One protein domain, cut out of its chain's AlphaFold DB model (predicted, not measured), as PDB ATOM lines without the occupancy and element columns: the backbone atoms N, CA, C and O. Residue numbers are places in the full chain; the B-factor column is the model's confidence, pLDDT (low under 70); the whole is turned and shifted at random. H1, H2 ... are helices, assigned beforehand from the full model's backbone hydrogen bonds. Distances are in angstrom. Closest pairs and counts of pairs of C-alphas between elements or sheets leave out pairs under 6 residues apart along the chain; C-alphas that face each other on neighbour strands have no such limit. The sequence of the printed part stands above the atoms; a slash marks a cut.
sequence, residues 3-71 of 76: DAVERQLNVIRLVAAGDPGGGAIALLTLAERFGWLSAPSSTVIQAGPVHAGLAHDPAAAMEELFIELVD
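What this domain is: This is residues 3 to 71 of the 76 residues of the protein "DUF3037 domain-containing protein" of Chloroflexia bacterium (UniProt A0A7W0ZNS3). A long helix, H1, has the short helices H2 and H3 packed on its last turns, H3 running back the opposite way at a shallow tilt to H1, and these three make a small cluster, while a second long helix, H4, stands off by itself at the far end of a long link. The printed part has 69 residues, with four named helices, H1, H2, H3 and H4 in chain order, and no named strand; the class is all helix. It is only just loose, close to compact, with a radius of gyration of the C-alphas of 13.3 A and spans of 33 by 27 by 19 A.

How they stand to each other: H1, residues 3 to 17, is the longest helix. With residues 14 to 17 alone it touches H2, residues 24 to 27; the closest C-alphas, of Val 15 and Ala 26, are 4.2 A apart. With residues 12 to 16 alone H1 touches H3, residues 30 to 38, at a shallow tilt of 24 degrees, opposite ways; the closest C-alphas, of Val 15 and Arg 33, are 6.5 A apart. H2 and H3 only just touch, with 3 pairs of C-alphas within 8 A, the closest being Ile 25 and Arg 33 at 6.5 A. H4, residues 58 to 71, is apart from H1, H2 and H3. Every O i to N i+4 pair is within hydrogen-bond range in H1 and H3, and 9 of 10 are in H4; H2 is too short for such a pair.

Where its parts are: H1 begins at C-alpha 3 (121.874, 98.630, 124.819) and is 21.2 A long. H3 measures 12.2 A, H2 5.3 A. H4 measures 18.5 A and ends at C-alpha 71 (105.007, 99.729, 109.914).

The domain as a whole: The C-alphas farthest apart, of Asp 3 and His 56, are 37.9 A apart. The link from H3 to H4, residues 39 to 57, is long. Residues 54 to 60 and 62 to 71 stand free. The printed part has no cut, and no printed residue is under 70 in pLDDT.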
ATOM      1  N   ASP A   3     121.641  99.887 124.116       97.19
ATOM      2  CA  ASP A   3     121.874  98.630 124.819       97.19
ATOM      3  C   ASP A   3     120.898  98.452 125.999       97.19
ATOM      4  O   ASP A   3     120.472  97.342 126.314       97.19
ATOM      5  N   ALA A   4     120.514  99.545 126.675       95.62
ATOM      6  CA  ALA A   4     119.488  99.509 127.724       95.62
ATOM      7  C   ALA A   4     118.099  99.138 127.185       95.62
ATOM      8  O   ALA A   4     117.388  98.362 127.826       95.62
ATOM      9  N   VAL A   5     117.729  99.659 126.012       96.62
ATOM     10  CA  VAL A   5     116.470  99.331 125.329       96.62
ATOM     11  C   VAL A   5     116.487  97.874 124.866       96.62
ATOM     12  O   VAL A   5     115.544  97.144 125.156       96.62
ATOM     13  N   GLU A   6     117.573  97.408 124.245       97.56
ATOM     14  CA  GLU A   6     117.719  96.011 123.806       97.56
ATOM     15  C   GLU A   6     117.620  95.019 124.974       97.56
ATOM     16  O   GLU A   6     116.868  94.041 124.902       97.56
ATOM     17  N   ARG A   7     118.314  95.295 126.090       96.19
ATOM     18  CA  ARG A   7     118.214  94.488 127.318       96.19
ATOM     19  C   ARG A   7     116.774  94.427 127.833       96.19
ATOM     20  O   ARG A   7     116.292  93.338 128.146       96.19
ATOM     21  N   GLN A   8     116.076  95.564 127.888       96.00
ATOM     22  CA  GLN A   8     114.696  95.625 128.377       96.00
ATOM     23  C   GLN A   8     113.714  94.903 127.437       96.00
ATOM     24  O   GLN A   8     112.868  94.144 127.912       96.00
ATOM     25  N   LEU A   9     113.855  95.059 126.115       96.12
ATOM     26  CA  LEU A   9     113.070  94.317 125.120       96.12
ATOM     27  C   LEU A   9     113.284  92.804 125.236       96.12
ATOM     28  O   LEU A   9     112.326  92.036 125.125       96.12
ATOM     29  N   ASN A  10     114.512  92.352 125.500       97.62
ATOM     30  CA  ASN A  10     114.776  90.930 125.684       97.62
ATOM     31  C   ASN A  10     114.089  90.366 126.941       97.62
ATOM     32  O   ASN A  10     113.484  89.298 126.870       97.62
ATOM     33  N   VAL A  11     114.102  91.098 128.064       96.69
ATOM     34  CA  VAL A  11     113.356  90.713 129.279       96.69
ATOM     35  C   VAL A  11     111.851  90.644 129.002       96.69
ATOM     36  O   VAL A  11     111.216  89.652 129.352       96.69
ATOM     37  N   ILE A  12     111.289  91.646 128.316       96.81
ATOM     38  CA  ILE A  12     109.872  91.676 127.906       96.81
ATOM     39  C   ILE A  12     109.507  90.427 127.086       96.81
ATOM     40  O   ILE A  12     108.514  89.765 127.390       96.81
ATOM     41  N   ARG A  13     110.333  90.051 126.098       97.69
ATOM     42  CA  ARG A  13     110.130  88.842 125.277       97.69
ATOM     43  C   ARG A  13     110.141  87.556 126.107       97.69
ATOM     44  O   ARG A  13     109.263  86.716 125.925       97.69
ATOM     45  N   LEU A  14     111.108  87.404 127.015       98.44
ATOM     46  CA  LEU A  14     111.233  86.216 127.868       98.44
ATOM     47  C   LEU A  14     110.047  86.090 128.841       98.44
ATOM     48  O   LEU A  14     109.474  85.011 128.981       98.44
ATOM     49  N   VAL A  15     109.612  87.199 129.449       98.06
ATOM     50  CA  VAL A  15     108.428  87.231 130.326       98.06
ATOM     51  C   VAL A  15     107.142  86.918 129.554       98.06
ATOM     52  O   VAL A  15     106.321  86.139 130.038       98.06
ATOM     53  N   ALA A  16     106.965  87.454 128.343       96.88
ATOM     54  CA  ALA A  16     105.811  87.129 127.503       96.88
ATOM     55  C   ALA A  16     105.756  85.624 127.173       96.88
ATOM     56  O   ALA A  16     104.727  84.980 127.394       96.88
ATOM     57  N   ALA A  17     106.888  85.045 126.757       97.44
ATOM     58  CA  ALA A  17     107.022  83.615 126.476       97.44
ATOM     59  C   ALA A  17     106.846  82.712 127.717       97.44
ATOM     60  O   ALA A  17     106.508  81.540 127.573       97.44
ATOM     61  N   GLY A  18     107.050  83.242 128.929       98.00
ATOM     62  CA  GLY A  18     107.134  82.438 130.153       98.00
ATOM     63  C   GLY A  18     108.445  81.646 130.258       98.00
ATOM     64  O   GLY A  18     108.480  80.579 130.865       98.00
ATOM     65  N   ASP A  19     109.509  82.144 129.625       98.38
ATOM     66  CA  ASP A  19     110.823  81.506 129.593       98.38
ATOM     67  C   ASP A  19     111.571  81.748 130.923       98.38
ATOM     68  O   ASP A  19     111.748  82.910 131.304       98.38
ATOM     69  N   PRO A  20     112.063  80.707 131.629       96.81
ATOM     70  CA  PRO A  20     112.805  80.859 132.886       96.81
ATOM     71  C   PRO A  20     114.015  81.807 132.823       96.81
ATOM     72  O   PRO A  20     114.399  82.371 133.850       96.81
ATOM     73  N   GLY A  21     114.600  82.035 131.641       96.94
ATOM     74  CA  GLY A  21     115.646  83.037 131.415       96.94
ATOM     75  C   GLY A  21     115.196  84.480 131.681       96.94
ATOM     76  O   GLY A  21     116.033  85.341 131.938       96.94
ATOM     77  N   GLY A  22     113.885  84.752 131.685       95.06
ATOM     78  CA  GLY A  22     113.285  86.022 132.112       95.06
ATOM     79  C   GLY A  22     113.197  86.204 133.633       95.06
ATOM     80  O   GLY A  22     112.662  87.208 134.105       95.06
ATOM     81  N   GLY A  23     113.705  85.249 134.418       96.31
ATOM     82  CA  GLY A  23     113.712  85.298 135.878       96.31
ATOM     83  C   GLY A  23     112.336  85.052 136.507       96.31
ATOM     84  O   GLY A  23     111.412  84.552 135.870       96.31
ATOM     85  N   ALA A  24     112.192  85.407 137.788       97.50
ATOM     86  CA  ALA A  24     111.017  85.055 138.593       97.50
ATOM     87  C   ALA A  24     109.677  85.538 138.004       97.50
ATOM     88  O   ALA A  24     108.675  84.841 138.130       97.50
ATOM     89  N   ILE A  25     109.659  86.689 137.320       97.50
ATOM     90  CA  ILE A  25     108.451  87.224 136.673       97.50
ATOM     91  C   ILE A  25     107.967  86.302 135.544       97.50
ATOM     92  O   ILE A  25     106.767  86.098 135.390       97.50
ATOM     93  N   ALA A  26     108.879  85.690 134.783       97.88
ATOM     94  CA  ALA A  26     108.518  84.775 133.703       97.88
ATOM     95  C   ALA A  26     107.880  83.461 134.203       97.88
ATOM     96  O   ALA A  26     107.185  82.789 133.444       97.88
ATOM     97  N   LEU A  27     108.058  83.127 135.485       97.81
ATOM     98  CA  LEU A  27     107.485  81.940 136.129       97.81
ATOM     99  C   LEU A  27     106.095  82.184 136.750       97.81
ATOM    100  O   LEU A  27     105.474  81.239 137.233       97.81
ATOM    101  N   LEU A  28     105.600  83.428 136.745       98.31
ATOM    102  CA  LEU A  28     104.252  83.765 137.212       98.31
ATOM    103  C   LEU A  28     103.171  83.240 136.249       98.31
ATOM    104  O   LEU A  28     103.448  82.892 135.093       98.31
ATOM    105  N   THR A  29     101.912  83.219 136.696       98.44
ATOM    106  CA  THR A  29     100.774  82.848 135.839       98.44
ATOM    107  C   THR A  29     100.612  83.825 134.671       98.44
ATOM    108  O   THR A  29     101.013  84.985 134.750       98.44
ATOM    109  N   LEU A  30      99.980  83.386 133.576       97.62
ATOM    110  CA  LEU A  30      99.794  84.214 132.374       97.62
ATOM    111  C   LEU A  30      99.166  85.589 132.681       97.62
ATOM    112  O   LEU A  30      99.599  86.597 132.126       97.62
ATOM    113  N   ALA A  31      98.186  85.636 133.589       97.50
ATOM    114  CA  ALA A  31      97.518  86.870 133.998       97.50
ATOM    115  C   ALA A  31      98.453  87.820 134.769       97.50
ATOM    116  O   ALA A  31      98.467  89.020 134.503       97.50
ATOM    117  N   GLU A  32      99.274  87.294 135.680       98.19
ATOM    118  CA  GLU A  32     100.263  88.083 136.423       98.19
ATOM    119  C   GLU A  32     101.373  88.613 135.504       98.19
ATOM    120  O   GLU A  32     101.760  89.776 135.618       98.19
ATOM    121  N   ARG A  33     101.840  87.801 134.543       98.06
ATOM    122  CA  ARG A  33     102.817  88.244 133.533       98.06
ATOM    123  C   ARG A  33     102.252  89.351 132.654       98.06
ATOM    124  O   ARG A  33     102.931  90.348 132.437       98.06
ATOM    125  N   PHE A  34     101.005  89.222 132.202       96.94
ATOM    126  CA  PHE A  34     100.319  90.281 131.459       96.94
ATOM    127  C   PHE A  34     100.157  91.565 132.290       96.94
ATOM    128  O   PHE A  34     100.405  92.662 131.788       96.94
ATOM    129  N   GLY A  35      99.809  91.441 133.576       96.75
ATOM    130  CA  GLY A  35      99.725  92.575 134.498       96.75
ATOM    131  C   GLY A  35     101.071  93.281 134.699       96.75
ATOM    132  O   GLY A  35     101.121  94.507 134.710       96.75
ATOM    133  N   TRP A  36     102.174  92.532 134.781       96.50
ATOM    134  CA  TRP A  36     103.522  93.106 134.843       96.50
ATOM    135  C   TRP A  36     103.927  93.787 133.526       96.50
ATOM    136  O   TRP A  36     104.418  94.912 133.543       96.50
ATOM    137  N   LEU A  37     103.677  93.134 132.385       96.25
ATOM    138  CA  LEU A  37     104.013  93.640 131.047       96.25
ATOM    139  C   LEU A  37     103.263  94.927 130.677       96.25
ATOM    140  O   LEU A  37     103.811  95.765 129.967       96.25
ATOM    141  N   SER A  38     102.023  95.084 131.146       95.69
ATOM    142  CA  SER A  38     101.190  96.266 130.882       95.69
ATOM    143  C   SER A  38     101.352  97.395 131.911       95.69
ATOM    144  O   SER A  38     100.824  98.489 131.706       95.69
ATOM    145  N   ALA A  39     102.097  97.182 133.002       94.88
ATOM    146  CA  ALA A  39     102.303  98.199 134.031       94.88
ATOM    147  C   ALA A  39     103.308  99.289 133.579       94.88
ATOM    148  O   ALA A  39     104.455  98.959 133.254       94.88
ATOM    149  N   PRO A  40     102.961 100.595 133.643       90.38
ATOM    150  CA  PRO A  40     103.850 101.704 133.275       90.38
ATOM    151  C   PRO A  40     104.928 101.933 134.352       90.38
ATOM    152  O   PRO A  40     104.853 102.845 135.170       90.38
ATOM    153  N   SER A  41     105.917 101.034 134.395       86.62
ATOM    154  CA  SER A  41     106.819 100.850 135.544       86.62
ATOM    155  C   SER A  41     108.319 100.955 135.222       86.62
ATOM    156  O   SER A  41     109.098 101.361 136.076       86.62
ATOM    157  N   SER A  42     108.741 100.597 134.001       90.19
ATOM    158  CA  SER A  42     110.154 100.313 133.667       90.19
ATOM    159  C   SER A  42     111.073 101.526 133.419       90.19
ATOM    160  O   SER A  42     112.288 101.335 133.402       90.19
ATOM    161  N   THR A  43     110.519 102.726 133.206       92.00
ATOM    162  CA  THR A  43     111.159 103.987 132.742       92.00
ATOM    163  C   THR A  43     111.915 103.930 131.405       92.00
ATOM    164  O   THR A  43     111.676 104.789 130.563       92.00
ATOM    165  N   VAL A  44     112.768 102.927 131.170       95.19
ATOM    166  CA  VAL A  44     113.513 102.709 129.911       95.19
ATOM    167  C   VAL A  44     112.567 102.447 128.739       95.19
ATOM    168  O   VAL A  44     112.751 102.991 127.654       95.19
ATOM    169  N   ILE A  45     111.541 101.626 128.971       93.38
ATOM    170  CA  ILE A  45     110.431 101.379 128.049       93.38
ATOM    171  C   ILE A  45     109.143 101.560 128.849       93.38
ATOM    172  O   ILE A  45     109.059 101.164 130.014       93.38
ATOM    173  N   GLN A  46     108.132 102.185 128.253       93.19
ATOM    174  CA  GLN A  46     106.799 102.298 128.839       93.19
ATOM    175  C   GLN A  46     105.804 101.562 127.952       93.19
ATOM    176  O   GLN A  46     105.793 101.756 126.740       93.19
ATOM    177  N   ALA A  47     104.989 100.707 128.567       92.81
ATOM    178  CA  ALA A  47     103.859 100.098 127.886       92.81
ATOM    179  C   ALA A  47     102.853 101.191 127.493       92.81
ATOM    180  O   ALA A  47     102.577 102.102 128.278       92.81
ATOM    181  N   GLY A  48     102.315 101.095 126.278       88.12
ATOM    182  CA  GLY A  48     101.167 101.897 125.866       88.12
ATOM    183  C   GLY A  48      99.872 101.437 126.553       88.12
ATOM    184  O   GLY A  48      99.876 100.450 127.295       88.12
ATOM    185  N   PRO A  49      98.742 102.120 126.298       87.50
ATOM    186  CA  PRO A  49      97.436 101.682 126.778       87.50
ATOM    187  C   PRO A  49      97.114 100.248 126.339       87.50
ATOM    188  O   PRO A  49      97.411  99.844 125.213       87.50
ATOM    189  N   VAL A  50      96.464  99.483 127.219       90.19
ATOM    190  CA  VAL A  50      95.932  98.162 126.867       90.19
ATOM    191  C   VAL A  50      94.685  98.343 126.005       90.19
ATOM    192  O   VAL A  50      93.669  98.854 126.473       90.19
ATOM    193  N   HIS A  51      94.751  97.869 124.764       83.94
ATOM    194  CA  HIS A  51      93.612  97.803 123.855       83.94
ATOM    195  C   HIS A  51      93.025  96.389 123.908       83.94
ATOM    196  O   HIS A  51      93.660  95.428 123.481       83.94
ATOM    197  N   ALA A  52      91.829  96.257 124.483       84.62
ATOM    198  CA  ALA A  52      91.109  94.990 124.570       84.62
ATOM    199  C   ALA A  52      90.014  94.920 123.496       84.62
ATOM    200  O   ALA A  52      89.328  95.907 123.236       84.62
ATOM    201  N   GLY A  53      89.815  93.739 122.913       86.56
ATOM    202  CA  GLY A  53      88.806  93.500 121.885       86.56
ATOM    203  C   GLY A  53      88.566  92.010 121.661       86.56
ATOM    204  O   GLY A  53      89.254  91.164 122.233       86.56
ATOM    205  N   LEU A  54      87.577  91.693 120.827       91.56
ATOM    206  CA  LEU A  54      87.325  90.340 120.334       91.56
ATOM    207  C   LEU A  54      87.701  90.283 118.853       91.56
ATOM    208  O   LEU A  54      87.319  91.168 118.092       91.56
ATOM    209  N   ALA A  55      88.407  89.229 118.451       92.06
ATOM    210  CA  ALA A  55      88.775  88.960 117.066       92.06
ATOM    211  C   ALA A  55      88.292  87.560 116.666       92.06
ATOM    212  O   ALA A  55      88.347  86.631 117.475       92.06
ATOM    213  N   HIS A  56      87.837  87.403 115.421       95.25
ATOM    214  CA  HIS A  56      87.529  86.083 114.859       95.25
ATOM    215  C   HIS A  56      88.804  85.284 114.557       95.25
ATOM    216  O   HIS A  56      88.840  84.082 114.808       95.25
ATOM    217  N   ASP A  57      89.848  85.968 114.085       96.19
ATOM    218  CA  ASP A  57      91.210  85.453 113.965       96.19
ATOM    219  C   ASP A  57      92.163  86.405 114.720       96.19
ATOM    220  O   ASP A  57      92.457  87.500 114.232       96.19
ATOM    221  N   PRO A  58      92.620  86.034 115.931       91.75
ATOM    222  CA  PRO A  58      93.545  86.854 116.710       91.75
ATOM    223  C   PRO A  58      94.932  87.027 116.078       91.75
ATOM    224  O   PRO A  58      95.618  87.985 116.420       91.75
ATOM    225  N   ALA A  59      95.365  86.117 115.196       93.12
ATOM    226  CA  ALA A  59      96.665  86.221 114.539       93.12
ATOM    227  C   ALA A  59      96.608  87.246 113.399       93.12
ATOM    228  O   ALA A  59      97.446  88.142 113.351       93.12
ATOM    229  N   ALA A  60      95.572  87.177 112.555       95.31
ATOM    230  CA  ALA A  60      95.340  88.173 111.508       95.31
ATOM    231  C   ALA A  60      95.155  89.585 112.094       95.31
ATOM    232  O   ALA A  60      95.811  90.525 111.654       95.31
ATOM    233  N   ALA A  61      94.348  89.721 113.154       93.06
ATOM    234  CA  ALA A  61      94.137  91.007 113.821       93.06
ATOM    235  C   ALA A  61      95.426  91.590 114.443       93.06
ATOM    236  O   ALA A  61      95.588  92.806 114.492       93.06
ATOM    237  N   MET A  62      96.353  90.747 114.917       89.88
ATOM    238  CA  MET A  62      97.648  91.206 115.436       89.88
ATOM    239  C   MET A  62      98.553  91.749 114.320       89.88
ATOM    240  O   MET A  62      99.208  92.770 114.515       89.88
ATOM    241  N   GLU A  63      98.568  91.094 113.155       93.38
ATOM    242  CA  GLU A  63      99.318  91.544 111.973       93.38
ATOM    243  C   GLU A  63      98.781  92.895 111.465       93.38
ATOM    244  O   GLU A  63      99.548  93.835 111.268       93.38
ATOM    245  N   GLU A  64      97.454  93.031 111.340       91.62
ATOM    246  CA  GLU A  64      96.786  94.282 110.944       91.62
ATOM    247  C   GLU A  64      97.133  95.444 111.893       91.62
ATOM    248  O   GLU A  64      97.540  96.516 111.439       91.62
ATOM    249  N   LEU A  65      97.053  95.217 113.211       88.81
ATOM    250  CA  LEU A  65      97.417  96.215 114.224       88.81
ATOM    251  C   LEU A  65      98.908  96.580 114.188       88.81
ATOM    252  O   LEU A  65      99.257  97.736 114.422       88.81
ATOM    253  N   PHE A  66      99.799  95.630 113.897       90.19
ATOM    254  CA  PHE A  66     101.227  95.915 113.752       90.19
ATOM    255  C   PHE A  66     101.505  96.790 112.519       90.19
ATOM    256  O   PHE A  66     102.262  97.761 112.605       90.19
ATOM    257  N   ILE A  67     100.844  96.505 111.394       92.56
ATOM    258  CA  ILE A  67     100.943  97.317 110.174       92.56
ATOM    259  C   ILE A  67     100.419  98.740 110.422       92.56
ATOM    260  O   ILE A  67     101.058  99.706 110.007       92.56
ATOM    261  N   GLU A  68      99.293  98.901 111.123       88.81
ATOM    262  CA  GLU A  68      98.719 100.220 111.426       88.81
ATOM    263  C   GLU A  68      99.584 101.037 112.403       88.81
ATOM    264  O   GLU A  68      99.799 102.232 112.190       88.81
ATOM    265  N   LEU A  69     100.085 100.407 113.471       85.19
ATOM    266  CA  LEU A  69     100.697 101.105 114.609       85.19
ATOM    267  C   LEU A  69     102.232 101.168 114.575       85.19
ATOM    268  O   LEU A  69     102.809 101.926 115.356       85.19
ATOM    269  N   VAL A  70     102.896 100.374 113.725       87.81
ATOM    270  CA  VAL A  70     104.368 100.258 113.691       87.81
ATOM    271  C   VAL A  70     104.955 100.420 112.286       87.81
ATOM    272  O   VAL A  70     105.900 101.189 112.130       87.81
ATOM    273  N   ASP A  71     104.428  99.718 111.276       86.31
ATOM    274  CA  ASP A  71     105.007  99.729 109.914       86.31
ATOM    275  C   ASP A  71     104.506 100.907 109.052       86.31
ATOM    276  O   ASP A  71     105.213 101.423 108.184       86.31
TER     277      ASP A  71